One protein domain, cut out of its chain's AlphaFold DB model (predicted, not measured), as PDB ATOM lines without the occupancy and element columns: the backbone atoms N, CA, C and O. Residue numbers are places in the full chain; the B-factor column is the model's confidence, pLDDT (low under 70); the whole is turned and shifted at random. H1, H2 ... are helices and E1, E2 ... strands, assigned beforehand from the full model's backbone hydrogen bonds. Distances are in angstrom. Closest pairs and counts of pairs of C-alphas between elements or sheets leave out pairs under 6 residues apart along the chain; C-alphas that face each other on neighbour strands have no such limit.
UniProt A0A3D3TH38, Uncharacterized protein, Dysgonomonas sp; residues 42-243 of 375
ATOM      1  N   ALA A  42      50.798 -59.124  14.444       88.94
ATOM      2  CA  ALA A  42      51.844 -58.700  15.364       88.94
ATOM      3  C   ALA A  42      51.397 -57.482  16.180       88.94
ATOM      4  O   ALA A  42      51.708 -57.370  17.364       88.94
ATOM      5  N   GLN A  43      50.667 -56.567  15.536       93.12
ATOM      6  CA  GLN A  43      50.113 -55.363  16.150       93.12
ATOM      7  C   GLN A  43      48.756 -55.054  15.532       93.12
ATOM      8  O   GLN A  43      48.528 -55.312  14.351       93.12
ATOM      9  N   SER A  44      47.867 -54.458  16.312       97.44
ATOM     10  CA  SER A  44      46.647 -53.858  15.795       97.44
ATOM     11  C   SER A  44      46.203 -52.719  16.692       97.44
ATOM     12  O   SER A  44      46.681 -52.561  17.820       97.44
ATOM     13  N   GLY A  45      45.279 -51.917  16.186       96.50
ATOM     14  CA  GLY A  45      44.667 -50.869  16.971       96.50
ATOM     15  C   GLY A  45      43.537 -50.178  16.235       96.50
ATOM     16  O   GLY A  45      43.177 -50.507  15.102       96.50
ATOM     17  N   THR A  46      42.988 -49.177  16.907       95.81
ATOM     18  CA  THR A  46      42.072 -48.212  16.312       95.81
ATOM     19  C   THR A  46      42.790 -46.881  16.122       95.81
ATOM     20  O   THR A  46      43.807 -46.607  16.761       95.81
ATOM     21  N   PHE A  47      42.278 -46.047  15.225       93.38
ATOM     22  CA  PHE A  47      42.692 -44.652  15.105       93.38
ATOM     23  C   PHE A  47      41.471 -43.746  15.139       93.38
ATOM     24  O   PHE A  47      40.394 -44.126  14.674       93.38
ATOM     25  N   GLN A  48      41.639 -42.551  15.697       85.06
ATOM     26  CA  GLN A  48      40.568 -41.576  15.886       85.06
ATOM     27  C   GLN A  48      40.999 -40.203  15.367       85.06
ATOM     28  O   GLN A  48      42.192 -39.908  15.308       85.06
ATOM     29  N   ALA A  49      40.030 -39.369  14.984       74.50
ATOM     30  CA  ALA A  49      40.306 -37.981  14.643       74.50
ATOM     31  C   ALA A  49      40.757 -37.197  15.889       74.50
ATOM     32  O   ALA A  49      40.415 -37.544  17.019       74.50
ATOM     33  N   ALA A  50      41.541 -36.136  15.692       67.81
ATOM     34  CA  ALA A  50      42.004 -35.305  16.797       67.81
ATOM     35  C   ALA A  50      40.847 -34.510  17.445       67.81
ATOM     36  O   ALA A  50      40.001 -33.936  16.753       67.81
ATOM     37  N   GLY A  51      40.856 -34.413  18.779       61.38
ATOM     38  CA  GLY A  51      39.864 -33.664  19.565       61.38
ATOM     39  C   GLY A  51      38.605 -34.473  19.902       61.38
ATOM     40  O   GLY A  51      38.629 -35.696  19.930       61.38
ATOM     41  N   SER A  52      37.489 -33.796  20.189       54.16
ATOM     42  CA  SER A  52      36.197 -34.435  20.505       54.16
ATOM     43  C   SER A  52      35.417 -34.909  19.269       54.16
ATOM     44  O   SER A  52      34.264 -35.318  19.391       54.16
ATOM     45  N   ASN A  53      36.000 -34.790  18.072       55.50
ATOM     46  CA  ASN A  53      35.351 -35.149  16.816       55.50
ATOM     47  C   ASN A  53      35.515 -36.648  16.535       55.50
ATOM     48  O   ASN A  53      36.604 -37.196  16.654       55.50
ATOM     49  N   VAL A  54      34.431 -37.298  16.106       74.38
ATOM     50  CA  VAL A  54      34.404 -38.726  15.723       74.38
ATOM     51  C   VAL A  54      34.788 -38.922  14.240       74.38
ATOM     52  O   VAL A  54      34.916 -40.043  13.756       74.38
ATOM     53  N   GLU A  55      35.012 -37.829  13.505       89.50
ATOM     54  CA  GLU A  55      35.248 -37.817  12.059       89.50
ATOM     55  C   GLU A  55      36.478 -36.985  11.680       89.50
ATOM     56  O   GLU A  55      36.771 -35.953  12.287       89.50
ATOM     57  N   VAL A  56      37.162 -37.424  10.625       92.94
ATOM     58  CA  VAL A  56      38.293 -36.753   9.982       92.94
ATOM     59  C   VAL A  56      37.740 -35.899   8.854       92.94
ATOM     60  O   VAL A  56      37.386 -36.404   7.785       92.94
ATOM     61  N   MET A  57      37.633 -34.600   9.093       94.12
ATOM     62  CA  MET A  57      37.059 -33.660   8.135       94.12
ATOM     63  C   MET A  57      37.979 -33.431   6.925       94.12
ATOM     64  O   MET A  57      39.193 -33.631   7.027       94.12
ATOM     65  N   PRO A  58      37.441 -32.970   5.779       95.62
ATOM     66  CA  PRO A  58      38.255 -32.569   4.634       95.62
ATOM     67  C   PRO A  58      39.379 -31.599   5.033       95.62
ATOM     68  O   PRO A  58      39.139 -30.580   5.677       95.62
ATOM     69  N   GLY A  59      40.614 -31.923   4.649       95.25
ATOM     70  CA  GLY A  59      41.831 -31.187   4.992       95.25
ATOM     71  C   GLY A  59      42.529 -31.637   6.282       95.25
ATOM     72  O   GLY A  59      43.674 -31.241   6.490       95.25
ATOM     73  N   GLN A  60      41.888 -32.455   7.122       94.44
ATOM     74  CA  GLN A  60      42.494 -33.003   8.339       94.44
ATOM     75  C   GLN A  60      43.321 -34.260   8.057       94.44
ATOM     76  O   GLN A  60      43.153 -34.931   7.036       94.44
ATOM     77  N   GLU A  61      44.196 -34.594   9.000       93.88
ATOM     78  CA  GLU A  61      45.021 -35.795   8.963       93.88
ATOM     79  C   GLU A  61      45.011 -36.539  10.298       93.88
ATOM     80  O   GLU A  61      44.682 -35.983  11.347       93.88
ATOM     81  N   ILE A  62      45.378 -37.813  10.228       94.12
ATOM     82  CA  ILE A  62      45.597 -38.698  11.365       94.12
ATOM     83  C   ILE A  62      46.939 -39.387  11.157       94.12
ATOM     84  O   ILE A  62      47.323 -39.676  10.021       94.12
ATOM     85  N   GLN A  63      47.617 -39.712  12.251       95.56
ATOM     86  CA  GLN A  63      48.829 -40.513  12.220       95.56
ATOM     87  C   GLN A  63      48.650 -41.773  13.057       95.56
ATOM     88  O   GLN A  63      48.086 -41.729  14.151       95.56
ATOM     89  N   ILE A  64      49.161 -42.887  12.544       96.62
ATOM     90  CA  ILE A  64      49.370 -44.109  13.320       96.62
ATOM     91  C   ILE A  64      50.848 -44.464  13.301       96.62
ATOM     92  O   ILE A  64      51.550 -44.196  12.324       96.62
ATOM     93  N   THR A  65      51.311 -45.086  14.379       96.75
ATOM     94  CA  THR A  65      52.683 -45.585  14.486       96.75
ATOM     95  C   THR A  65      52.660 -47.046  14.878       96.75
ATOM     96  O   THR A  65      51.831 -47.452  15.691       96.75
ATOM     97  N   PHE A  66      53.549 -47.828  14.280       94.69
ATOM     98  CA  PHE A  66      53.645 -49.265  14.504       94.69
ATOM     99  C   PHE A  66      55.057 -49.747  14.178       94.69
ATOM    100  O   PHE A  66      55.785 -49.105  13.419       94.69
ATOM    101  N   ASN A  67      55.453 -50.885  14.743       88.69
ATOM    102  CA  ASN A  67      56.691 -51.552  14.342       88.69
ATOM    103  C   ASN A  67      56.382 -52.656  13.341       88.69
ATOM    104  O   ASN A  67      55.339 -53.306  13.424       88.69
ATOM    105  N   ALA A  68      57.309 -52.873  12.416       87.31
ATOM    106  CA  ALA A  68      57.210 -53.958  11.460       87.31
ATOM    107  C   ALA A  68      58.588 -54.447  11.016       87.31
ATOM    108  O   ALA A  68      59.584 -53.730  11.094       87.31
ATOM    109  N   MET A  69      58.602 -55.668  10.501       81.31
ATOM    110  CA  MET A  69      59.742 -56.374   9.939       81.31
ATOM    111  C   MET A  69      59.444 -56.811   8.502       81.31
ATOM    112  O   MET A  69      58.305 -56.765   8.021       81.31
ATOM    113  N   LYS A  70      60.488 -57.277   7.812       83.56
ATOM    114  CA  LYS A  70      60.393 -57.798   6.446       83.56
ATOM    115  C   LYS A  70      59.332 -58.900   6.355       83.56
ATOM    116  O   LYS A  70      59.266 -59.786   7.203       83.56
ATOM    117  N   GLY A  71      58.516 -58.845   5.304       85.25
ATOM    118  CA  GLY A  71      57.440 -59.811   5.058       85.25
ATOM    119  C   GLY A  71      56.104 -59.492   5.733       85.25
ATOM    120  O   GLY A  71      55.103 -60.101   5.366       85.25
ATOM    121  N   GLN A  72      56.054 -58.537   6.668       91.62
ATOM    122  CA  GLN A  72      54.789 -58.078   7.246       91.62
ATOM    123  C   GLN A  72      54.097 -57.063   6.331       91.62
ATOM    124  O   GLN A  72      54.747 -56.287   5.619       91.62
ATOM    125  N   THR A  73      52.767 -57.057   6.376       96.94
ATOM    126  CA  THR A  73      51.927 -56.088   5.672       96.94
ATOM    127  C   THR A  73      51.096 -55.268   6.651       96.94
ATOM    128  O   THR A  73      50.782 -55.714   7.756       96.94
ATOM    129  N   LEU A  74      50.740 -54.054   6.235       98.38
ATOM    130  CA  LEU A  74      49.790 -53.189   6.924       98.38
ATOM    131  C   LEU A  74      48.430 -53.255   6.232       98.38
ATOM    132  O   LEU A  74      48.320 -53.001   5.032       98.38
ATOM    133  N   MET A  75      47.381 -53.492   7.007       98.62
ATOM    134  CA  MET A  75      46.004 -53.268   6.582       98.62
ATOM    135  C   MET A  75      45.357 -52.198   7.454       98.62
ATOM    136  O   MET A  75      45.608 -52.137   8.655       98.62
ATOM    137  N   PHE A  76      44.477 -51.389   6.871       98.75
ATOM    138  CA  PHE A  76      43.579 -50.513   7.614       98.75
ATOM    139  C   PHE A  76      42.206 -50.438   6.940       98.75
ATOM    140  O   PHE A  76      42.075 -50.781   5.764       98.75
ATOM    141  N   ALA A  77      41.195 -49.976   7.676       98.62
ATOM    142  CA  ALA A  77      39.908 -49.592   7.102       98.62
ATOM    143  C   ALA A  77      39.288 -48.392   7.831       98.62
ATOM    144  O   ALA A  77      39.382 -48.285   9.057       98.62
ATOM    145  N   THR A  78      38.618 -47.517   7.081       98.12
ATOM    146  CA  THR A  78      37.785 -46.415   7.602       98.12
ATOM    147  C   THR A  78      36.610 -46.136   6.665       98.12
ATOM    148  O   THR A  78      36.713 -46.333   5.456       98.12
ATOM    149  N   MET A  79      35.479 -45.690   7.208       97.31
ATOM    150  CA  MET A  79      34.277 -45.382   6.440       97.31
ATOM    151  C   MET A  79      34.474 -44.146   5.554       97.31
ATOM    152  O   MET A  79      35.005 -43.121   5.989       97.31
ATOM    153  N   TYR A  80      33.925 -44.198   4.341       96.75
ATOM    154  CA  TYR A  80      33.595 -43.005   3.567       96.75
ATOM    155  C   TYR A  80      32.340 -42.369   4.192       96.75
ATOM    156  O   TYR A  80      31.226 -42.879   4.049       96.75
ATOM    157  N   GLY A  81      32.492 -41.265   4.925       93.38
ATOM    158  CA  GLY A  81      31.448 -40.764   5.828       93.38
ATOM    159  C   GLY A  81      30.126 -40.386   5.145       93.38
ATOM    160  O   GLY A  81      29.049 -40.691   5.660       93.38
ATOM    161  N   ASN A  82      30.163 -39.797   3.946       91.94
ATOM    162  CA  ASN A  82      28.967 -39.436   3.175       91.94
ATOM    163  C   ASN A  82      28.474 -40.561   2.235       91.94
ATOM    164  O   ASN A  82      27.985 -40.291   1.139       91.94
ATOM    165  N   SER A  83      28.596 -41.821   2.656       94.31
ATOM    166  CA  SER A  83      28.048 -42.997   1.960       94.31
ATOM    167  C   SER A  83      27.129 -43.813   2.865       94.31
ATOM    168  O   SER A  83      27.075 -43.564   4.075       94.31
ATOM    169  N   TRP A  84      26.401 -44.785   2.320       95.38
ATOM    170  CA  TRP A  84      25.622 -45.709   3.140       95.38
ATOM    171  C   TRP A  84      26.394 -46.920   3.650       95.38
ATOM    172  O   TRP A  84      25.999 -47.426   4.706       95.38
ATOM    173  N   ASP A  85      27.443 -47.338   2.942       97.44
ATOM    174  CA  ASP A  85      28.257 -48.522   3.241       97.44
ATOM    175  C   ASP A  85      29.610 -48.562   2.486       97.44
ATOM    176  O   ASP A  85      30.211 -49.631   2.340       97.44
ATOM    177  N   LEU A  86      30.131 -47.418   2.017       98.19
ATOM    178  CA  LEU A  86      31.450 -47.363   1.379       98.19
ATOM    179  C   LEU A  86      32.570 -47.192   2.415       98.19
ATOM    180  O   LEU A  86      32.425 -46.498   3.429       98.19
ATOM    181  N   PHE A  87      33.740 -47.761   2.133       98.75
ATOM    182  CA  PHE A  87      34.914 -47.676   3.001       98.75
ATOM    183  C   PHE A  87      36.230 -47.621   2.215       98.75
ATOM    184  O   PHE A  87      36.349 -48.140   1.109       98.75
ATOM    185  N   PHE A  88      37.241 -46.989   2.804       98.75
ATOM    186  CA  PHE A  88      38.610 -46.980   2.301       98.75
ATOM    187  C   PHE A  88      39.412 -48.094   2.950       98.75
ATOM    188  O   PHE A  88      39.394 -48.225   4.175       98.75
ATOM    189  N   ALA A  89      40.145 -48.851   2.141       98.81
ATOM    190  CA  ALA A  89      41.101 -49.848   2.607       98.81
ATOM    191  C   ALA A  89      42.106 -50.194   1.496       98.81
ATOM    192  O   ALA A  89      41.768 -50.081   0.311       98.81
ATOM    193  N   PRO A  90      43.319 -50.659   1.833       98.62
ATOM    194  CA  PRO A  90      44.206 -51.279   0.858       98.62
ATOM    195  C   PRO A  90      43.608 -52.553   0.254       98.62
ATOM    196  O   PRO A  90      42.667 -53.137   0.795       98.62
ATOM    197  N   GLN A  91      44.164 -53.017  -0.865       97.94
ATOM    198  CA  GLN A  91      43.860 -54.360  -1.361       97.94
ATOM    199  C   GLN A  91      44.528 -55.424  -0.481       97.94
ATOM    200  O   GLN A  91      45.645 -55.230  -0.006       97.94
ATOM    201  N   ASN A  92      43.885 -56.584  -0.325       98.00
ATOM    202  CA  ASN A  92      44.525 -57.766   0.257       98.00
ATOM    203  C   ASN A  92      45.768 -58.193  -0.564       98.00
ATOM    204  O   ASN A  92      45.713 -58.144  -1.796       98.00
ATOM    205  N   PRO A  93      46.866 -58.646   0.073       97.00
ATOM    206  CA  PRO A  93      47.013 -58.940   1.502       97.00
ATOM    207  C   PRO A  93      47.521 -57.759   2.356       97.00
ATOM    208  O   PRO A  93      48.167 -57.963   3.383       97.00
ATOM    209  N   GLY A  94      47.248 -56.522   1.941       97.69
ATOM    210  CA  GLY A  94      47.689 -55.298   2.604       97.69
ATOM    211  C   GLY A  94      48.933 -54.682   1.960       97.69
ATOM    212  O   GLY A  94      49.525 -55.220   1.024       97.69
ATOM    213  N   ILE A  95      49.333 -53.529   2.486       98.12
ATOM    214  CA  ILE A  95      50.481 -52.742   2.029       98.12
ATOM    215  C   ILE A  95      51.767 -53.410   2.511       98.12
ATOM    216  O   ILE A  95      51.942 -53.623   3.710       98.12
ATOM    217  N   LYS A  96      52.691 -53.719   1.598       96.44
ATOM    218  CA  LYS A  96      54.032 -54.194   1.969       96.44
ATOM    219  C   LYS A  96      54.813 -53.077   2.655       96.44
ATOM    220  O   LYS A  96      54.816 -51.948   2.184       96.44
ATOM    221  N   LEU A  97      55.490 -53.414   3.749       96.12
ATOM    222  CA  LEU A  97      56.245 -52.441   4.547       96.12
ATOM    223  C   LEU A  97      57.740 -52.426   4.217       96.12
ATOM    224  O   LEU A  97      58.431 -51.461   4.527       96.12
ATOM    225  N   PHE A  98      58.228 -53.473   3.554       93.62
ATOM    226  CA  PHE A  98      59.605 -53.579   3.087       93.62
ATOM    227  C   PHE A  98      59.639 -54.083   1.648       93.62
ATOM    228  O   PHE A  98      58.848 -54.949   1.257       93.62
ATOM    229  N   GLU A  99      60.591 -53.561   0.890       91.31
ATOM    230  CA  GLU A  99      60.921 -53.988  -0.459       91.31
ATOM    231  C   GLU A  99      61.633 -55.347  -0.467       91.31
ATOM    232  O   GLU A  99      62.098 -55.857   0.556       91.31
ATOM    233  N   SER A 100      61.756 -55.950  -1.652       86.56
ATOM    234  CA  SER A 100      62.425 -57.253  -1.816       86.56
ATOM    235  C   SER A 100      63.910 -57.243  -1.433       86.56
ATOM    236  O   SER A 100      64.433 -58.254  -0.969       86.56
ATOM    237  N   ASN A 101      64.581 -56.097  -1.577       84.38
ATOM    238  CA  ASN A 101      65.960 -55.890  -1.131       84.38
ATOM    239  C   ASN A 101      66.061 -55.650   0.391       84.38
ATOM    240  O   ASN A 101      67.157 -55.650   0.951       84.38
ATOM    241  N   GLY A 102      64.921 -55.509   1.074       83.81
ATOM    242  CA  GLY A 102      64.833 -55.294   2.506       83.81
ATOM    243  C   GLY A 102      64.813 -53.837   2.953       83.81
ATOM    244  O   GLY A 102      64.834 -53.625   4.166       83.81
ATOM    245  N   ASP A 103      64.762 -52.878   2.031       91.75
ATOM    246  CA  ASP A 103      64.606 -51.464   2.364       91.75
ATOM    247  C   ASP A 103      63.168 -51.170   2.826       91.75
ATOM    248  O   ASP A 103      62.222 -51.783   2.324       91.75
ATOM    249  N   PRO A 104      62.964 -50.256   3.789       94.19
ATOM    250  CA  PRO A 104      61.630 -49.860   4.227       94.19
ATOM    251  C   PRO A 104      60.903 -49.070   3.129       94.19
ATOM    252  O   PRO A 104      61.470 -48.160   2.521       94.19
ATOM    253  N   VAL A 105      59.618 -49.363   2.921       97.38
ATOM    254  CA  VAL A 105      58.757 -48.586   2.017       97.38
ATOM    255  C   VAL A 105      58.449 -47.238   2.667       97.38
ATOM    256  O   VAL A 105      57.869 -47.177   3.752       97.38
ATOM    257  N   THR A 106      58.835 -46.142   2.014       98.19
ATOM    258  CA  THR A 106      58.628 -44.772   2.510       98.19
ATOM    259  C   THR A 106      58.174 -43.840   1.387       98.19
ATOM    260  O   THR A 106      58.355 -44.138   0.209       98.19
ATOM    261  N   GLY A 107      57.587 -42.699   1.745       98.50
ATOM    262  CA  GLY A 107      57.066 -41.715   0.798       98.50
ATOM    263  C   GLY A 107      55.560 -41.835   0.557       98.50
ATOM    264  O   GLY A 107      54.825 -42.370   1.386       98.50
ATOM    265  N   ASP A 108      55.096 -41.245  -0.549       98.62
ATOM    266  CA  ASP A 108      53.687 -41.275  -0.961       98.62
ATOM    267  C   ASP A 108      53.308 -42.678  -1.450       98.62
ATOM    268  O   ASP A 108      53.901 -43.194  -2.394       98.62
ATOM    269  N   ILE A 109      52.314 -43.269  -0.792       98.62
ATOM    270  CA  ILE A 109      51.748 -44.592  -1.095       98.62
ATOM    271  C   ILE A 109      50.230 -44.499  -1.315       98.62
ATOM    272  O   ILE A 109      49.475 -45.429  -1.030       98.62
ATOM    273  N   SER A 110      49.743 -43.339  -1.762       98.62
ATOM    274  CA  SER A 110      48.311 -43.084  -1.970       98.62
ATOM    275  C   SER A 110      47.698 -43.962  -3.066       98.62
ATOM    276  O   SER A 110      46.483 -44.115  -3.120       98.62
ATOM    277  N   ASP A 111      48.504 -44.549  -3.945       98.12
ATOM    278  CA  ASP A 111      48.054 -45.525  -4.941       98.12
ATOM    279  C   ASP A 111      47.655 -46.877  -4.317       98.12
ATOM    280  O   ASP A 111      46.934 -47.655  -4.941       98.12
ATOM    281  N   GLN A 112      48.074 -47.142  -3.075       98.31
ATOM    282  CA  GLN A 112      47.788 -48.387  -2.364       98.31
ATOM    283  C   GLN A 112      46.406 -48.414  -1.700       98.31
ATOM    284  O   GLN A 112      45.956 -49.488  -1.296       98.31
ATOM    285  N   VAL A 113      45.719 -47.273  -1.559       98.56
ATOM    286  CA  VAL A 113      44.353 -47.232  -1.011       98.56
ATOM    287  C   VAL A 113      43.311 -47.342  -2.114       98.56
ATOM    288  O   VAL A 113      43.415 -46.714  -3.166       98.56
ATOM    289  N   LYS A 114      42.263 -48.117  -1.843       98.69
ATOM    290  CA  LYS A 114      41.097 -48.292  -2.706       98.69
ATOM    291  C   LYS A 114      39.828 -47.873  -1.976       98.69
ATOM    292  O   LYS A 114      39.789 -47.827  -0.745       98.69
ATOM    293  N   LEU A 115      38.802 -47.556  -2.758       98.69
ATOM    294  CA  LEU A 115      37.447 -47.336  -2.274       98.69
ATOM    295  C   LEU A 115      36.646 -48.609  -2.536       98.69
ATOM    296  O   LEU A 115      36.684 -49.154  -3.638       98.69
ATOM    297  N   TRP A 116      35.931 -49.070  -1.524       98.75
ATOM    298  CA  TRP A 116      35.177 -50.311  -1.545       98.75
ATOM    299  C   TRP A 116      33.729 -50.058  -1.163       98.75
ATOM    300  O   TRP A 116      33.441 -49.195  -0.336       98.75
ATOM    301  N   ASP A 117      32.847 -50.853  -1.743       98.38
ATOM    302  CA  ASP A 117      31.433 -50.960  -1.419       98.38
ATOM    303  C   ASP A 117      31.209 -52.261  -0.648       98.38
ATOM    304  O   ASP A 117      31.626 -53.325  -1.117       98.38
ATOM    305  N   ALA A 118      30.612 -52.187   0.547       98.50
ATOM    306  CA  ALA A 118      30.341 -53.366   1.371       98.50
ATOM    307  C   ALA A 118      29.201 -54.242   0.817       98.50
ATOM    308  O   ALA A 118      29.105 -55.420   1.178       98.50
ATOM    309  N   GLY A 119      28.369 -53.691  -0.067       97.81
ATOM    310  CA  GLY A 119      27.282 -54.365  -0.759       97.81
ATOM    311  C   GLY A 119      26.027 -54.545   0.090       97.81
ATOM    312  O   GLY A 119      25.208 -55.403  -0.240       97.81
ATOM    313  N   THR A 120      25.875 -53.795   1.185       98.00
ATOM    314  CA  THR A 120      24.732 -53.905   2.106       98.00
ATOM    315  C   THR A 120      23.694 -52.811   1.917       98.00
ATOM    316  O   THR A 120      22.585 -52.917   2.461       98.00
ATOM    317  N   LYS A 121      24.026 -51.741   1.192       96.56
ATOM    318  CA  LYS A 121      23.136 -50.620   0.902       96.56
ATOM    319  C   LYS A 121      23.299 -50.167  -0.544       96.56
ATOM    320  O   LYS A 121      24.370 -50.260  -1.126       96.56
ATOM    321  N   LYS A 122      22.232 -49.607  -1.117       95.00
ATOM    322  CA  LYS A 122      22.343 -48.906  -2.402       95.00
ATOM    323  C   LYS A 122      23.183 -47.653  -2.229       95.00
ATOM    324  O   LYS A 122      22.882 -46.845  -1.353       95.00
ATOM    325  N   ASN A 123      24.148 -47.439  -3.117       94.50
ATOM    326  CA  ASN A 123      24.947 -46.219  -3.109       94.50
ATOM    327  C   ASN A 123      24.096 -44.962  -3.340       94.50
ATOM    328  O   ASN A 123      23.090 -44.977  -4.050       94.50
ATOM    329  N   ASN A 124      24.514 -43.857  -2.719       92.06
ATOM    330  CA  ASN A 124      23.898 -42.534  -2.846       92.06
ATOM    331  C   ASN A 124      24.779 -41.583  -3.669       92.06
ATOM    332  O   ASN A 124      25.967 -41.830  -3.841       92.06
ATOM    333  N   ASP A 125      24.220 -40.451  -4.130       91.38
ATOM    334  CA  ASP A 125      25.014 -39.441  -4.850       91.38
ATOM    335  C   ASP A 125      26.120 -38.890  -3.931       91.38
ATOM    336  O   ASP A 125      25.793 -38.249  -2.922       91.38
ATOM    337  N   PRO A 126      27.411 -39.079  -4.269       91.00
ATOM    338  CA  PRO A 126      28.514 -38.672  -3.407       91.00
ATOM    339  C   PRO A 126      28.613 -37.148  -3.245       91.00
ATOM    340  O   PRO A 126      29.197 -36.668  -2.274       91.00
ATOM    341  N   ARG A 127      28.013 -36.369  -4.158       87.19
ATOM    342  CA  ARG A 127      28.017 -34.895  -4.140       87.19
ATOM    343  C   ARG A 127      26.895 -34.302  -3.292       87.19
ATOM    344  O   ARG A 127      26.836 -33.085  -3.126       87.19
ATOM    345  N   ARG A 128      25.959 -35.124  -2.812       85.75
ATOM    346  CA  ARG A 128      24.802 -34.665  -2.037       85.75
ATOM    347  C   ARG A 128      24.887 -35.182  -0.613       85.75
ATOM    348  O   ARG A 128      25.308 -36.306  -0.369       85.75
ATOM    349  N   ASN A 129      24.423 -34.372   0.331       81.31
ATOM    350  CA  ASN A 129      24.213 -34.844   1.692       81.31
ATOM    351  C   ASN A 129      23.144 -35.949   1.680       81.31
ATOM    352  O   ASN A 129      22.036 -35.736   1.179       81.31
ATOM    353  N   LYS A 130      23.475 -37.112   2.241       84.75
ATOM    354  CA  LYS A 130      22.579 -38.268   2.355       84.75
ATOM    355  C   LYS A 130      21.436 -38.082   3.371       84.75
ATOM    356  O   LYS A 130      20.493 -38.868   3.400       84.75
ATOM    357  N   LYS A 131      21.478 -37.039   4.212       84.25
ATOM    358  CA  LYS A 131      20.455 -36.748   5.231       84.25
ATOM    359  C   LYS A 131      19.067 -36.604   4.601       84.25
ATOM    360  O   LYS A 131      18.843 -35.736   3.764       84.25
ATOM    361  N   GLY A 132      18.129 -37.431   5.062       81.50
ATOM    362  CA  GLY A 132      16.747 -37.446   4.576       81.50
ATOM    363  C   GLY A 132      16.548 -38.172   3.243       81.50
ATOM    364  O   GLY A 132      15.419 -38.225   2.766       81.50
ATOM    365  N   GLN A 133      17.603 -38.739   2.648       84.00
ATOM    366  CA  GLN A 133      17.472 -39.617   1.487       84.00
ATOM    367  C   GLN A 133      17.100 -41.041   1.931       84.00
ATOM    368  O   GLN A 133      17.497 -41.451   3.028       84.00
ATOM    369  N   PRO A 134      16.355 -41.801   1.105       85.38
ATOM    370  CA  PRO A 134      16.084 -43.206   1.369       85.38
ATOM    371  C   PRO A 134      17.382 -43.990   1.563       85.38
ATOM    372  O   PRO A 134      18.365 -43.793   0.845       85.38
ATOM    373  N   ARG A 135      17.362 -44.890   2.543       92.69
ATOM    374  CA  ARG A 135      18.433 -45.845   2.791       92.69
ATOM    375  C   ARG A 135      17.894 -47.230   2.466       92.69
ATOM    376  O   ARG A 135      17.146 -47.794   3.258       92.69
ATOM    377  N   GLU A 136      18.220 -47.713   1.275       93.75
ATOM    378  CA  GLU A 136      17.725 -48.984   0.746       93.75
ATOM    379  C   GLU A 136      18.757 -50.088   0.967       93.75
ATOM    380  O   GLU A 136      19.945 -49.882   0.721       93.75
ATOM    381  N   ASP A 137      18.292 -51.246   1.432       96.81
ATOM    382  CA  ASP A 137      19.130 -52.428   1.618       96.81
ATOM    383  C   ASP A 137      19.516 -53.061   0.277       96.81
ATOM    384  O   ASP A 137      18.734 -53.090  -0.678       96.81
ATOM    385  N   GLU A 138      20.722 -53.616   0.246       95.50
ATOM    386  CA  GLU A 138      21.190 -54.525  -0.791       95.50
ATOM    387  C   GLU A 138      21.817 -55.761  -0.158       95.50
ATOM    388  O   GLU A 138      22.160 -55.787   1.022       95.50
ATOM    389  N   ASP A 139      21.951 -56.800  -0.973       96.06
ATOM    390  CA  ASP A 139      22.655 -58.014  -0.604       96.06
ATOM    391  C   ASP A 139      23.618 -58.384  -1.741       96.06
ATOM    392  O   ASP A 139      23.473 -59.399  -2.427       96.06
ATOM    393  N   ARG A 140      24.639 -57.548  -1.950       97.38
ATOM    394  CA  ARG A 140      25.745 -57.756  -2.901       97.38
ATOM    395  C   ARG A 140      27.018 -58.219  -2.185       97.38
ATOM    396  O   ARG A 140      27.003 -58.498  -0.990       97.38
ATOM    397  N   GLN A 141      28.076 -58.462  -2.949       98.19
ATOM    398  CA  GLN A 141      29.411 -58.790  -2.440       98.19
ATOM    399  C   GLN A 141      30.235 -57.507  -2.297       98.19
ATOM    400  O   GLN A 141      29.929 -56.510  -2.951       98.19
ATOM    401  N   VAL A 142      31.315 -57.563  -1.514       98.56
ATOM    402  CA  VAL A 142      32.281 -56.468  -1.426       98.56
ATOM    403  C   VAL A 142      32.928 -56.248  -2.792       98.56
ATOM    404  O   VAL A 142      33.509 -57.178  -3.359       98.56
ATOM    405  N   THR A 143      32.843 -55.027  -3.321       98.06
ATOM    406  CA  THR A 143      33.350 -54.674  -4.659       98.06
ATOM    407  C   THR A 143      34.140 -53.369  -4.636       98.06
ATOM    408  O   THR A 143      33.896 -52.500  -3.806       98.06
ATOM    409  N   GLU A 144      35.143 -53.243  -5.509       98.06
ATOM    410  CA  GLU A 144      35.927 -52.009  -5.635       98.06
ATOM    411  C   GLU A 144      35.138 -50.956  -6.424       98.06
ATOM    412  O   GLU A 144      34.610 -51.239  -7.500       98.06
ATOM    413  N   ILE A 145      35.138 -49.721  -5.926       97.12
ATOM    414  CA  ILE A 145      34.656 -48.540  -6.639       97.12
ATOM    415  C   ILE A 145      35.849 -47.881  -7.332       97.12
ATOM    416  O   ILE A 145      36.668 -47.211  -6.699       97.12
ATOM    417  N   ASN A 146      35.934 -48.046  -8.652       93.44
ATOM    418  CA  ASN A 146      36.987 -47.453  -9.475       93.44
ATOM    419  C   ASN A 146      36.397 -46.442 -10.468       93.44
ATOM    420  O   ASN A 146      36.098 -46.753 -11.622       93.44
ATOM    421  N   GLY A 147      36.185 -45.217  -9.988       90.00
ATOM    422  CA  GLY A 147      35.731 -44.083 -10.793       90.00
ATOM    423  C   GLY A 147      34.215 -43.974 -10.951       90.00
ATOM    424  O   GLY A 147      33.665 -42.901 -10.727       90.00
ATOM    425  N   LYS A 148      33.518 -45.054 -11.314       90.06
ATOM    426  CA  LYS A 148      32.056 -45.051 -11.488       90.06
ATOM    427  C   LYS A 148      31.395 -46.214 -10.772       90.06
ATOM    428  O   LYS A 148      31.888 -47.335 -10.837       90.06
ATOM    429  N   ASP A 149      30.228 -45.939 -10.203       88.12
ATOM    430  CA  ASP A 149      29.263 -46.959  -9.810       88.12
ATOM    431  C   ASP A 149      27.839 -46.507 -10.156       88.12
ATOM    432  O   ASP A 149      27.367 -45.445  -9.739       88.12
ATOM    433  N   GLY A 150      27.180 -47.281 -11.021       87.38
ATOM    434  CA  GLY A 150      25.930 -46.887 -11.665       87.38
ATOM    435  C   GLY A 150      26.030 -45.517 -12.352       87.38
ATOM    436  O   GLY A 150      26.732 -45.344 -13.349       87.38
ATOM    437  N   THR A 151      25.294 -44.537 -11.823       89.31
ATOM    438  CA  THR A 151      25.267 -43.154 -12.343       89.31
ATOM    439  C   THR A 151      26.179 -42.193 -11.577       89.31
ATOM    440  O   THR A 151      26.271 -41.019 -11.943       89.31
ATOM    441  N   TYR A 152      26.843 -42.667 -10.522       92.75
ATOM    442  CA  TYR A 152      27.650 -41.849  -9.630       92.75
ATOM    443  C   TYR A 152      29.126 -41.890 -10.016       92.75
ATOM    444  O   TYR A 152      29.684 -42.950 -10.297       92.75
ATOM    445  N   ASP A 153      29.742 -40.710 -10.009       93.25
ATOM    446  CA  ASP A 153      31.166 -40.520 -10.265       93.25
ATOM    447  C   ASP A 153      31.902 -40.308  -8.939       93.25
ATOM    448  O   ASP A 153      31.548 -39.418  -8.159       93.25
ATOM    449  N   TYR A 154      32.957 -41.085  -8.725       94.75
ATOM    450  CA  TYR A 154      33.844 -41.018  -7.572       94.75
ATOM    451  C   TYR A 154      35.249 -40.613  -8.030       94.75
ATOM    452  O   TYR A 154      35.761 -41.172  -9.003       94.75
ATOM    453  N   PRO A 155      35.914 -39.659  -7.352       95.81
ATOM    454  CA  PRO A 155      37.340 -39.441  -7.562       95.81
ATOM    455  C   PRO A 155      38.147 -40.712  -7.237       95.81
ATOM    456  O   PRO A 155      37.700 -41.522  -6.419       95.81
ATOM    457  N   PRO A 156      39.345 -40.895  -7.817       96.88
ATOM    458  CA  PRO A 156      40.246 -41.971  -7.418       96.88
ATOM    459  C   PRO A 156      40.505 -41.964  -5.905       96.88
ATOM    460  O   PRO A 156      40.688 -40.907  -5.298       96.88
ATOM    461  N   ALA A 157      40.562 -43.143  -5.282       97.75
ATOM    462  CA  ALA A 157      40.732 -43.259  -3.833       97.75
ATOM    463  C   ALA A 157      42.000 -42.548  -3.325       97.75
ATOM    464  O   ALA A 157      41.920 -41.786  -2.365       97.75
ATOM    465  N   GLY A 158      43.126 -42.690  -4.033       97.69
ATOM    466  CA  GLY A 158      44.382 -41.992  -3.731       97.69
ATOM    467  C   GLY A 158      44.376 -40.474  -3.971       97.69
ATOM    468  O   GLY A 158      45.319 -39.779  -3.587       97.69
ATOM    469  N   GLU A 159      43.341 -39.920  -4.609       97.81
ATOM    470  CA  GLU A 159      43.110 -38.468  -4.646       97.81
ATOM    471  C   GLU A 159      42.305 -37.991  -3.434       97.81
ATOM    472  O   GLU A 159      42.514 -36.871  -2.969       97.81
ATOM    473  N   MET A 160      41.419 -38.837  -2.899       98.06
ATOM    474  CA  MET A 160      40.608 -38.534  -1.716       98.06
ATOM    475  C   MET A 160      41.368 -38.759  -0.411       98.06
ATOM    476  O   MET A 160      41.265 -37.937   0.496       98.06
ATOM    477  N   MET A 161      42.136 -39.842  -0.308       98.25
ATOM    478  CA  MET A 161      42.933 -40.193   0.863       98.25
ATOM    479  C   MET A 161      44.410 -40.221   0.483       98.25
ATOM    480  O   MET A 161      44.858 -41.107  -0.241       98.25
ATOM    481  N   LYS A 162      45.164 -39.245   0.991       98.56
ATOM    482  CA  LYS A 162      46.615 -39.207   0.814       98.56
ATOM    483  C   LYS A 162      47.294 -39.997   1.916       98.56
ATOM    484  O   LYS A 162      47.025 -39.759   3.093       98.56
ATOM    485  N   LEU A 163      48.161 -40.919   1.519       98.62
ATOM    486  CA  LEU A 163      48.925 -41.774   2.412       98.62
ATOM    487  C   LEU A 163      50.412 -41.472   2.279       98.62
ATOM    488  O   LEU A 163      50.944 -41.439   1.171       98.62
ATOM    489  N   ASN A 164      51.092 -41.298   3.406       98.75
ATOM    490  CA  ASN A 164      52.542 -41.162   3.435       98.75
ATOM    491  C   ASN A 164      53.139 -42.041   4.534       98.75
ATOM    492  O   ASN A 164      52.678 -41.985   5.675       98.75
ATOM    493  N   LEU A 165      54.149 -42.838   4.187       98.56
ATOM    494  CA  LEU A 165      54.905 -43.651   5.135       98.56
ATOM    495  C   LEU A 165      56.268 -43.024   5.420       98.56
ATOM    496  O   LEU A 165      57.047 -42.749   4.509       98.56
ATOM    497  N   ALA A 166      56.582 -42.874   6.700       98.44
ATOM    498  CA  ALA A 166      57.925 -42.588   7.184       98.44
ATOM    499  C   ALA A 166      58.446 -43.776   7.999       98.44
ATOM    500  O   ALA A 166      57.656 -44.494   8.612       98.44
ATOM    501  N   TYR A 167      59.766 -43.962   8.029       96.31
ATOM    502  CA  TYR A 167      60.418 -45.026   8.790       96.31
ATOM    503  C   TYR A 167      61.580 -44.481   9.622       96.31
ATOM    504  O   TYR A 167      62.451 -43.777   9.112       96.31
ATOM    505  N   ASP A 168      61.591 -44.833  10.903       91.19
ATOM    506  CA  ASP A 168      62.672 -44.576  11.846       91.19
ATOM    507  C   ASP A 168      63.465 -45.869  12.062       91.19
ATOM    508  O   ASP A 168      63.010 -46.795  12.740       91.19
ATOM    509  N   ALA A 169      64.665 -45.920  11.480       82.38
ATOM    510  CA  ALA A 169      65.531 -47.093  11.521       82.38
ATOM    511  C   ALA A 169      66.088 -47.399  12.918       82.38
ATOM    512  O   ALA A 169      66.379 -48.557  13.197       82.38
ATOM    513  N   ALA A 170      66.214 -46.404  13.804       77.44
ATOM    514  CA  ALA A 170      66.746 -46.626  15.149       77.44
ATOM    515  C   ALA A 170      65.749 -47.373  16.046       77.44
ATOM    516  O   ALA A 170      66.146 -48.073  16.974       77.44
ATOM    517  N   SER A 171      64.450 -47.224  15.769       75.81
ATOM    518  CA  SER A 171      63.374 -47.858  16.535       75.81
ATOM    519  C   SER A 171      62.549 -48.869  15.734       75.81
ATOM    520  O   SER A 171      61.556 -49.379  16.251       75.81
ATOM    521  N   SER A 172      62.939 -49.165  14.488       80.06
ATOM    522  CA  SER A 172      62.192 -49.999  13.533       80.06
ATOM    523  C   SER A 172      60.704 -49.644  13.475       80.06
ATOM    524  O   SER A 172      59.829 -50.513  13.555       80.06
ATOM    525  N   ARG A 173      60.403 -48.344  13.439       90.44
ATOM    526  CA  ARG A 173      59.045 -47.815  13.591       90.44
ATOM    527  C   ARG A 173      58.608 -47.096  12.327       90.44
ATOM    528  O   ARG A 173      59.285 -46.183  11.865       90.44
ATOM    529  N   PHE A 174      57.443 -47.470  11.821       97.56
ATOM    530  CA  PHE A 174      56.754 -46.742  10.770       97.56
ATOM    531  C   PHE A 174      55.791 -45.716  11.361       97.56
ATOM    532  O   PHE A 174      55.173 -45.952  12.403       97.56
ATOM    533  N   THR A 175      55.618 -44.617  10.638       98.31
ATOM    534  CA  THR A 175      54.528 -43.661  10.826       98.31
ATOM    535  C   THR A 175      53.741 -43.587   9.528       98.31
ATOM    536  O   THR A 175      54.292 -43.179   8.506       98.31
ATOM    537  N   LEU A 176      52.465 -43.969   9.563       98.56
ATOM    538  CA  LEU A 176      51.536 -43.727   8.462       98.56
ATOM    539  C   LEU A 176      50.753 -42.450   8.751       98.56
ATOM    540  O   LEU A 176      49.988 -42.395   9.714       98.56
ATOM    541  N   THR A 177      50.895 -41.465   7.871       98.19
ATOM    542  CA  THR A 177      50.050 -40.271   7.839       98.19
ATOM    543  C   THR A 177      48.930 -40.477   6.827       98.19
ATOM    544  O   THR A 177      49.189 -40.701   5.645       98.19
ATOM    545  N   MET A 178      47.686 -40.386   7.295       98.00
ATOM    546  CA  MET A 178      46.467 -40.471   6.493       98.00
ATOM    547  C   MET A 178      45.802 -39.102   6.459       98.00
ATOM    548  O   MET A 178      45.293 -38.631   7.475       98.00
ATOM    549  N   ARG A 179      45.772 -38.463   5.292       97.38
ATOM    550  CA  ARG A 179      45.141 -37.155   5.107       97.38
ATOM    551  C   ARG A 179      43.856 -37.278   4.305       97.38
ATOM    552  O   ARG A 179      43.852 -37.815   3.197       97.38
ATOM    553  N   ASN A 180      42.784 -36.697   4.833       97.75
ATOM    554  CA  ASN A 180      41.568 -36.459   4.076       97.75
ATOM    555  C   ASN A 180      41.801 -35.295   3.110       97.75
ATOM    556  O   ASN A 180      41.844 -34.132   3.501       97.75
ATOM    557  N   ASN A 181      41.968 -35.619   1.834       98.12
ATOM    558  CA  ASN A 181      42.237 -34.681   0.752       98.12
ATOM    559  C   ASN A 181      40.986 -34.392  -0.097       98.12
ATOM    560  O   ASN A 181      41.069 -33.816  -1.180       98.12
ATOM    561  N   THR A 182      39.796 -34.763   0.379       97.19
ATOM    562  CA  THR A 182      38.549 -34.600  -0.385       97.19
ATOM    563  C   THR A 182      38.200 -33.133  -0.664       97.19
ATOM    564  O   THR A 182      37.533 -32.852  -1.659       97.19
ATOM    565  N   ASN A 183      38.729 -32.179   0.119       96.12
ATOM    566  CA  ASN A 183      38.633 -30.735  -0.139       96.12
ATOM    567  C   ASN A 183      39.316 -30.295  -1.446       96.12
ATOM    568  O   ASN A 183      38.980 -29.234  -1.967       96.12
ATOM    569  N   ALA A 184      40.245 -31.096  -1.973       95.88
ATOM    570  CA  ALA A 184      40.894 -30.887  -3.265       95.88
ATOM    571  C   ALA A 184      40.196 -31.628  -4.422       95.88
ATOM    572  O   ALA A 184      40.665 -31.577  -5.557       95.88
ATOM    573  N   THR A 185      39.081 -32.316  -4.161       94.31
ATOM    574  CA  THR A 185      38.324 -33.064  -5.172       94.31
ATOM    575  C   THR A 185      36.930 -32.460  -5.379       94.31
ATOM    576  O   THR A 185      36.490 -31.580  -4.638       94.31
ATOM    577  N   LYS A 186      36.192 -32.946  -6.385       89.06
ATOM    578  CA  LYS A 186      34.805 -32.515  -6.653       89.06
ATOM    579  C   LYS A 186      33.792 -33.018  -5.612       89.06
ATOM    580  O   LYS A 186      32.623 -32.648  -5.679       89.06
ATOM    581  N   VAL A 187      34.223 -33.884  -4.698       91.00
ATOM    582  CA  VAL A 187      33.380 -34.596  -3.743       91.00
ATOM    583  C   VAL A 187      34.014 -34.475  -2.362       91.00
ATOM    584  O   VAL A 187      35.077 -35.033  -2.121       91.00
ATOM    585  N   GLN A 188      33.369 -33.754  -1.448       94.62
ATOM    586  CA  GLN A 188      33.842 -33.632  -0.070       94.62
ATOM    587  C   GLN A 188      33.121 -34.626   0.833       94.62
ATOM    588  O   GLN A 188      31.891 -34.689   0.841       94.62
ATOM    589  N   THR A 189      33.885 -35.376   1.620       94.25
ATOM    590  CA  THR A 189      33.342 -36.289   2.627       94.25
ATOM    591  C   THR A 189      34.266 -36.333   3.840       94.25
ATOM    592  O   THR A 189      35.487 -36.308   3.667       94.25
ATOM    593  N   PRO A 190      33.736 -36.431   5.069       94.69
ATOM    594  CA  PRO A 190      34.547 -36.872   6.193       94.69
ATOM    595  C   PRO A 190      34.942 -38.348   6.029       94.69
ATOM    596  O   PRO A 190      34.305 -39.091   5.273       94.69
ATOM    597  N   PHE A 191      35.967 -38.772   6.764       95.31
ATOM    598  CA  PHE A 191      36.239 -40.185   7.048       95.31
ATOM    599  C   PHE A 191      35.882 -40.478   8.502       95.31
ATOM    600  O   PHE A 191      35.981 -39.586   9.344       95.31
ATOM    601  N   SER A 192      35.485 -41.703   8.829       94.25
ATOM    602  CA  SER A 192      35.307 -42.073  10.237       94.25
ATOM    603  C   SER A 192      36.652 -42.321  10.931       94.25
ATOM    604  O   SER A 192      37.719 -42.371  10.309       94.25
ATOM    605  N   THR A 193      36.598 -42.576  12.238       91.81
ATOM    606  CA  THR A 193      37.617 -43.392  12.913       91.81
ATOM    607  C   THR A 193      37.757 -44.759  12.226       91.81
ATOM    608  O   THR A 193      36.893 -45.181  11.452       91.81
ATOM    609  N   GLY A 194      38.848 -45.473  12.474       95.81
ATOM    610  CA  GLY A 194      39.097 -46.733  11.780       95.81
ATOM    611  C   GLY A 194      39.928 -47.716  12.576       95.81
ATOM    612  O   GLY A 194      40.172 -47.524  13.771       95.81
ATOM    613  N   VAL A 195      40.316 -48.791  11.901       98.38
ATOM    614  CA  VAL A 195      41.139 -49.873  12.447       98.38
ATOM    615  C   VAL A 195      42.381 -50.071  11.602       98.38
ATOM    616  O   VAL A 195      42.372 -49.763  10.410       98.38
ATOM    617  N   TRP A 196      43.428 -50.624  12.200       98.69
ATOM    618  CA  TRP A 196      44.637 -51.035  11.502       98.69
ATOM    619  C   TRP A 196      45.222 -52.307  12.118       98.69
ATOM    620  O   TRP A 196      45.012 -52.589  13.300       98.69
ATOM    621  N   ALA A 197      45.958 -53.070  11.316       98.19
ATOM    622  CA  ALA A 197      46.691 -54.250  11.753       98.19
ATOM    623  C   ALA A 197      47.978 -54.437  10.947       98.19
ATOM    624  O   ALA A 197      47.988 -54.271   9.727       98.19
ATOM    625  N   VAL A 198      49.045 -54.825  11.641       96.56
ATOM    626  CA  VAL A 198      50.295 -55.317  11.060       96.56
ATOM    627  C   VAL A 198      50.284 -56.834  11.172       96.56
ATOM    628  O   VAL A 198      50.170 -57.381  12.272       96.56
ATOM    629  N   SER A 199      50.387 -57.523  10.040       94.38
ATOM    630  CA  SER A 199      50.315 -58.982   9.997       94.38
ATOM    631  C   SER A 199      51.474 -59.631  10.756       94.38
ATOM    632  O   SER A 199      52.610 -59.171  10.685       94.38
ATOM    633  N   ASN A 200      51.243 -60.764  11.416       89.38
ATOM    634  CA  ASN A 200      52.313 -61.751  11.544       89.38
ATOM    635  C   ASN A 200      52.578 -62.351  10.160       89.38
ATOM    636  O   ASN A 200      51.678 -62.386   9.318       89.38
ATOM    637  N   ALA A 201      53.805 -62.801   9.901       84.25
ATOM    638  CA  ALA A 201      54.170 -63.361   8.606       84.25
ATOM    639  C   ALA A 201      55.101 -64.570   8.743       84.25
ATOM    640  O   ALA A 201      56.059 -64.526   9.507       84.25
ATOM    641  N   PHE A 202      54.848 -65.624   7.967       77.19
ATOM    642  CA  PHE A 202      55.742 -66.772   7.814       77.19
ATOM    643  C   PHE A 202      56.267 -66.815   6.381       77.19
ATOM    644  O   PHE A 202      55.508 -66.632   5.434       77.19
ATOM    645  N   ASP A 203      57.572 -67.042   6.217       74.69
ATOM    646  CA  ASP A 203      58.237 -67.138   4.907       74.69
ATOM    647  C   ASP A 203      57.926 -65.949   3.973       74.69
ATOM    648  O   ASP A 203      57.732 -66.102   2.766       74.69
ATOM    649  N   GLY A 204      57.837 -64.744   4.545       74.62
ATOM    650  CA  GLY A 204      57.539 -63.518   3.804       74.62
ATOM    651  C   GLY A 204      56.069 -63.334   3.406       74.62
ATOM    652  O   GLY A 204      55.780 -62.439   2.612       74.62
ATOM    653  N   LYS A 205      55.149 -64.155   3.930       83.56
ATOM    654  CA  LYS A 205      53.706 -64.062   3.673       83.56
ATOM    655  C   LYS A 205      52.911 -63.823   4.956       83.56
ATOM    656  O   LYS A 205      53.184 -64.504   5.946       83.56
ATOM    657  N   PRO A 206      51.912 -62.924   4.952       90.00
ATOM    658  CA  PRO A 206      50.993 -62.756   6.072       90.00
ATOM    659  C   PRO A 206      50.331 -64.074   6.487       90.00
ATOM    660  O   PRO A 206      49.905 -64.847   5.637       90.00
ATOM    661  N   VAL A 207      50.207 -64.308   7.797       89.50
ATOM    662  CA  VAL A 207      49.453 -65.450   8.352       89.50
ATOM    663  C   VAL A 207      47.998 -65.402   7.894       89.50
ATOM    664  O   VAL A 207      47.433 -66.411   7.480       89.50
ATOM    665  N   ASN A 208      47.410 -64.206   7.944       93.81
ATOM    666  CA  ASN A 208      46.084 -63.925   7.429       93.81
ATOM    667  C   ASN A 208      46.197 -62.948   6.253       93.81
ATOM    668  O   ASN A 208      46.457 -61.759   6.436       93.81
ATOM    669  N   GLU A 209      45.998 -63.457   5.039       95.50
ATOM    670  CA  GLU A 209      46.056 -62.669   3.802       95.50
ATOM    671  C   GLU A 209      44.799 -61.808   3.569       95.50
ATOM    672  O   GLU A 209      44.766 -61.019   2.629       95.50
ATOM    673  N   LYS A 210      43.746 -61.952   4.386       96.62
ATOM    674  CA  LYS A 210      42.450 -61.268   4.211       96.62
ATOM    675  C   LYS A 210      41.914 -60.739   5.548       96.62
ATOM    676  O   LYS A 210      40.867 -61.177   6.027       96.62
ATOM    677  N   PRO A 211      42.630 -59.800   6.180       93.94
ATOM    678  CA  PRO A 211      42.427 -59.476   7.590       93.94
ATOM    679  C   PRO A 211      41.096 -58.784   7.917       93.94
ATOM    680  O   PRO A 211      40.561 -58.967   9.011       93.94
ATOM    681  N   LEU A 212      40.552 -57.987   6.988       97.06
ATOM    682  CA  LEU A 212      39.352 -57.169   7.227       97.06
ATOM    683  C   LEU A 212      38.152 -57.565   6.359       97.06
ATOM    684  O   LEU A 212      37.013 -57.456   6.812       97.06
ATOM    685  N   PHE A 213      38.388 -58.005   5.121       98.25
ATOM    686  CA  PHE A 213      37.349 -58.380   4.159       98.25
ATOM    687  C   PHE A 213      37.917 -59.267   3.046       98.25
ATOM    688  O   PHE A 213      39.134 -59.389   2.908       98.25
ATOM    689  N   ASP A 214      37.040 -59.847   2.226       97.56
ATOM    690  CA  ASP A 214      37.402 -60.582   1.012       97.56
ATOM    691  C   ASP A 214      36.600 -60.036  -0.176       97.56
ATOM    692  O   ASP A 214      35.368 -60.083  -0.181       97.56
ATOM    693  N   ALA A 215      37.293 -59.461  -1.161       96.88
ATOM    694  CA  ALA A 215      36.652 -58.912  -2.351       96.88
ATOM    695  C   ALA A 215      35.935 -60.031  -3.125       96.88
ATOM    696  O   ALA A 215      36.487 -61.110  -3.335       96.88
ATOM    697  N   GLY A 216      34.694 -59.784  -3.541       97.62
ATOM    698  CA  GLY A 216      33.838 -60.812  -4.139       97.62
ATOM    699  C   GLY A 216      33.185 -61.761  -3.124       97.62
ATOM    700  O   GLY A 216      32.543 -62.728  -3.525       97.62
ATOM    701  N   GLN A 217      33.302 -61.505  -1.818       98.19
ATOM    702  CA  GLN A 217      32.531 -62.193  -0.776       98.19
ATOM    703  C   GLN A 217      31.618 -61.217  -0.033       98.19
ATOM    704  O   GLN A 217      31.709 -60.003  -0.197       98.19
ATOM    705  N   LYS A 218      30.698 -61.745   0.777       98.19
ATOM    706  CA  LYS A 218      29.843 -60.925   1.646       98.19
ATOM    707  C   LYS A 218      30.670 -60.222   2.718       98.19
ATOM    708  O   LYS A 218      31.562 -60.830   3.307       98.19
ATOM    709  N   ALA A 219      30.337 -58.964   3.000       97.75
ATOM    710  CA  ALA A 219      30.904 -58.251   4.136       97.75
ATOM    711  C   ALA A 219      30.533 -58.958   5.452       97.75
ATOM    712  O   ALA A 219      29.386 -59.353   5.660       97.75
ATOM    713  N   GLY A 220      31.505 -59.108   6.353       97.44
ATOM    714  CA  GLY A 220      31.247 -59.585   7.711       97.44
ATOM    715  C   GLY A 220      30.558 -58.516   8.563       97.44
ATOM    716  O   GLY A 220      30.730 -57.320   8.327       97.44
ATOM    717  N   THR A 221      29.821 -58.936   9.592       97.69
ATOM    718  CA  THR A 221      29.061 -58.046  10.490       97.69
ATOM    719  C   THR A 221      29.914 -56.926  11.091       97.69
ATOM    720  O   THR A 221      29.444 -55.800  11.250       97.69
ATOM    721  N   GLU A 222      31.179 -57.206  11.409       97.81
ATOM    722  CA  GLU A 222      32.095 -56.225  11.985       97.81
ATOM    723  C   GLU A 222      32.484 -55.143  10.966       97.81
ATOM    724  O   GLU A 222      32.515 -53.962  11.312       97.81
ATOM    725  N   LEU A 223      32.718 -55.520   9.701       98.44
ATOM    726  CA  LEU A 223      32.974 -54.563   8.620       98.44
ATOM    727  C   LEU A 223      31.740 -53.718   8.324       98.44
ATOM    728  O   LEU A 223      31.870 -52.513   8.139       98.44
ATOM    729  N   ILE A 224      30.551 -54.324   8.331       98.19
ATOM    730  CA  ILE A 224      29.285 -53.608   8.133       98.19
ATOM    731  C   ILE A 224      29.122 -52.518   9.197       98.19
ATOM    732  O   ILE A 224      28.759 -51.391   8.870       98.19
ATOM    733  N   ALA A 225      29.444 -52.802  10.465       97.62
ATOM    734  CA  ALA A 225      29.379 -51.801  11.531       97.62
ATOM    735  C   ALA A 225      30.276 -50.578  11.253       97.62
ATOM    736  O   ALA A 225      29.859 -49.441  11.502       97.62
ATOM    737  N   LEU A 226      31.470 -50.804  10.695       97.62
ATOM    738  CA  LEU A 226      32.373 -49.736  10.278       97.62
ATOM    739  C   LEU A 226      31.843 -49.008   9.039       97.62
ATOM    740  O   LEU A 226      31.641 -47.801   9.093       97.62
ATOM    741  N   ALA A 227      31.596 -49.722   7.944       97.69
ATOM    742  CA  ALA A 227      31.251 -49.141   6.650       97.69
ATOM    743  C   ALA A 227      29.913 -48.387   6.671       97.69
ATOM    744  O   ALA A 227      29.753 -47.389   5.982       97.69
ATOM    745  N   GLU A 228      28.953 -48.820   7.488       95.81
ATOM    746  CA  GLU A 228      27.639 -48.185   7.548       95.81
ATOM    747  C   GLU A 228      27.541 -47.024   8.548       95.81
ATOM    748  O   GLU A 228      26.673 -46.152   8.412       95.81
ATOM    749  N   ARG A 229      28.336 -47.064   9.624       93.38
ATOM    750  CA  ARG A 229      28.130 -46.204  10.808       93.38
ATOM    751  C   ARG A 229      29.406 -45.590  11.371       93.38
ATOM    752  O   ARG A 229      29.329 -44.893  12.377       93.38
ATOM    753  N   GLY A 230      30.565 -45.885  10.790       94.12
ATOM    754  CA  GLY A 230      31.861 -45.492  11.332       94.12
ATOM    755  C   GLY A 230      32.192 -46.168  12.665       94.12
ATOM    756  O   GLY A 230      33.092 -45.714  13.365       94.12
ATOM    757  N   ASN A 231      31.469 -47.227  13.055       94.81
ATOM    758  CA  ASN A 231      31.715 -47.922  14.314       94.81
ATOM    759  C   ASN A 231      32.858 -48.928  14.142       94.81
ATOM    760  O   ASN A 231      32.650 -50.056  13.700       94.81
ATOM    761  N   ASN A 232      34.064 -48.510  14.516       95.31
ATOM    762  CA  ASN A 232      35.276 -49.316  14.421       95.31
ATOM    763  C   ASN A 232      35.463 -50.319  15.576       95.31
ATOM    764  O   ASN A 232      36.350 -51.166  15.480       95.31
ATOM    765  N   GLN A 233      34.644 -50.267  16.634       95.94
ATOM    766  CA  GLN A 233      34.821 -51.102  17.828       95.94
ATOM    767  C   GLN A 233      34.770 -52.612  17.522       95.94
ATOM    768  O   GLN A 233      35.715 -53.302  17.899       95.94
ATOM    769  N   PRO A 234      33.772 -53.154  16.784       97.38
ATOM    770  CA  PRO A 234      33.697 -54.600  16.549       97.38
ATOM    771  C   PRO A 234      34.889 -55.151  15.758       97.38
ATOM    772  O   PRO A 234      35.395 -56.229  16.066       97.38
ATOM    773  N   LEU A 235      35.366 -54.406  14.751       97.44
ATOM    774  CA  LEU A 235      36.582 -54.780  14.024       97.44
ATOM    775  C   LEU A 235      37.822 -54.644  14.909       97.44
ATOM    776  O   LEU A 235      38.675 -55.525  14.881       97.44
ATOM    777  N   GLY A 236      37.917 -53.577  15.705       97.69
ATOM    778  CA  GLY A 236      39.028 -53.363  16.630       97.69
ATOM    779  C   GLY A 236      39.167 -54.507  17.633       97.69
ATOM    780  O   GLY A 236      40.257 -55.053  17.784       97.69
ATOM    781  N   ASP A 237      38.058 -54.939  18.236       97.81
ATOM    782  CA  ASP A 237      38.028 -56.057  19.187       97.81
ATOM    783  C   ASP A 237      38.435 -57.381  18.527       97.81
ATOM    784  O   ASP A 237      39.221 -58.151  19.088       97.81
ATOM    785  N   LYS A 238      37.959 -57.633  17.301       97.00
ATOM    786  CA  LYS A 238      38.327 -58.821  16.516       97.00
ATOM    787  C   LYS A 238      39.820 -58.864  16.196       97.00
ATOM    788  O   LYS A 238      40.441 -59.921  16.311       97.00
ATOM    789  N   LEU A 239      40.401 -57.729  15.804       97.50
ATOM    790  CA  LEU A 239      41.837 -57.624  15.552       97.50
ATOM    791  C   LEU A 239      42.632 -57.819  16.845       97.50
ATOM    792  O   LEU A 239      43.571 -58.617  16.866       97.50
ATOM    793  N   ALA A 240      42.227 -57.164  17.935       95.44
ATOM    794  CA  ALA A 240      42.894 -57.260  19.230       95.44
ATOM    795  C   ALA A 240      42.917 -58.704  19.763       95.44
ATOM    796  O   ALA A 240      43.962 -59.177  20.206       95.44
ATOM    797  N   ALA A 241      41.813 -59.449  19.640       94.06
ATOM    798  CA  ALA A 241      41.737 -60.855  20.054       94.06
ATOM    799  C   ALA A 241      42.729 -61.774  19.302       94.06
ATOM    800  O   ALA A 241      43.237 -62.759  19.858       94.06
ATOM    801  N   ASN A 242      43.039 -61.428  18.050       92.69
ATOM    802  CA  ASN A 242      43.973 -62.148  17.180       92.69
ATOM    803  C   ASN A 242      45.346 -61.473  17.060       92.69
ATOM    804  O   ASN A 242      46.148 -61.855  16.208       92.69
ATOM    805  N   THR A 243      45.643 -60.509  17.935       91.81
ATOM    806  CA  THR A 243      46.955 -59.866  18.023       91.81
ATOM    807  C   THR A 243      47.814 -60.539  19.085       91.81
ATOM    808  O   THR A 243      47.341 -60.861  20.176       91.81
TER     809      THR A 243
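AT A GLANCE: This is residues 42 to 243 of the 375 residues of an uncharacterized protein of Dysgonomonas sp (UniProt A0A3D3TH38). A strongly twisted sheet of six strands has a smaller sheet of three strands partly face to face with it, in a loose sandwich; the helical hairpin H2 and H3 covers part of the larger sheet's other face. The printed part has 202 residues, in the order E1 E2 E3 E4 E5 E6 H1 E7 E8 E9 H2 H3; the sheets run E1 E9 E3 E4 E5 E6 and E2 E8 E7, both antiparallel. The class is mixed, with 81 residues, under half, in named elements. The whole is compact, with a radius of gyration of the C-alphas of 16.3 A, and elongated, spanning 51 by 32 by 32 A.

HOW THE PARTS SIT: The larger sheet runs E1, residues 42 to 47, E9, 191 to 199, E3, 73 to 80, E4, 86 to 90, E5, 113 to 117, and E6, 143 to 145. E3 to E6 form a meander, each strand the antiparallel neighbour of the one before, through the hairpins E3 and E4, E4 and E5, E5 and E6. Within hydrogen-bond range are N 45 and O 196 of E1 and E9, 3.0 A; N 197 and O 75 of E9 and E3, 2.8 A; N 88 and O 78 of E3 and E4, 2.8 A; N 116 and O 87 of E4 and E5, 2.8 A; N 117 and O 143 of E5 and E6, 2.8 A. The smaller sheet runs E2, residues 61 to 67, E8, 173 to 180, and E7, 161 to 168, with N 64 and O 176, 3.0 A, and, in the hairpin E7 and E8, N 164 and O 177, 3.0 A. The two sheets make a sandwich, two sheets face to face, their facing parts 10.5 A centre to centre. H2, residues 221 to 229, and H3, 233 to 241, are on one face of the larger sheet, two layers, each at a height of 8.6 A. H2 runs along the strands, over E3 and, only just, E4 with 3 C-alphas; its closest to E3 are C-alphas Ala 227 and Met 79, 4.8 A. H3 runs along too, over E1 and, only just, E9 with 3 C-alphas. They touch as a helical hairpin, closest C-alphas Glu 222 and Pro 234, 5.1 A, opposite ways at a tilt of 36 degrees, only just steep. H1, residues 157 to 160, is on the opposite face at 8.4 A. Every O i to N i+4 pair is within range in H2 and H3; H1 is too short for one.

IN THESE COORDINATES: E1 begins at C-alpha 42 (51.844, -58.700, 15.364). E9 is 23.7 A long, E7 23.0 A, E8 22.9 A and E3 22.6 A. H3, 12.2 A, ends at C-alpha 241 (41.737, -60.855, 20.054).

THE WHOLE: The C-alphas of Asn 101 and Gly 132, farthest apart, are 52.9 A apart. The printed part has no cut. Long links are E1 to E2, E4 to E5, E5 to E6, E6 to H1 and E9 to H2. Mean pLDDT of the printed part is 93.2; residues 50 to 53 are under 70.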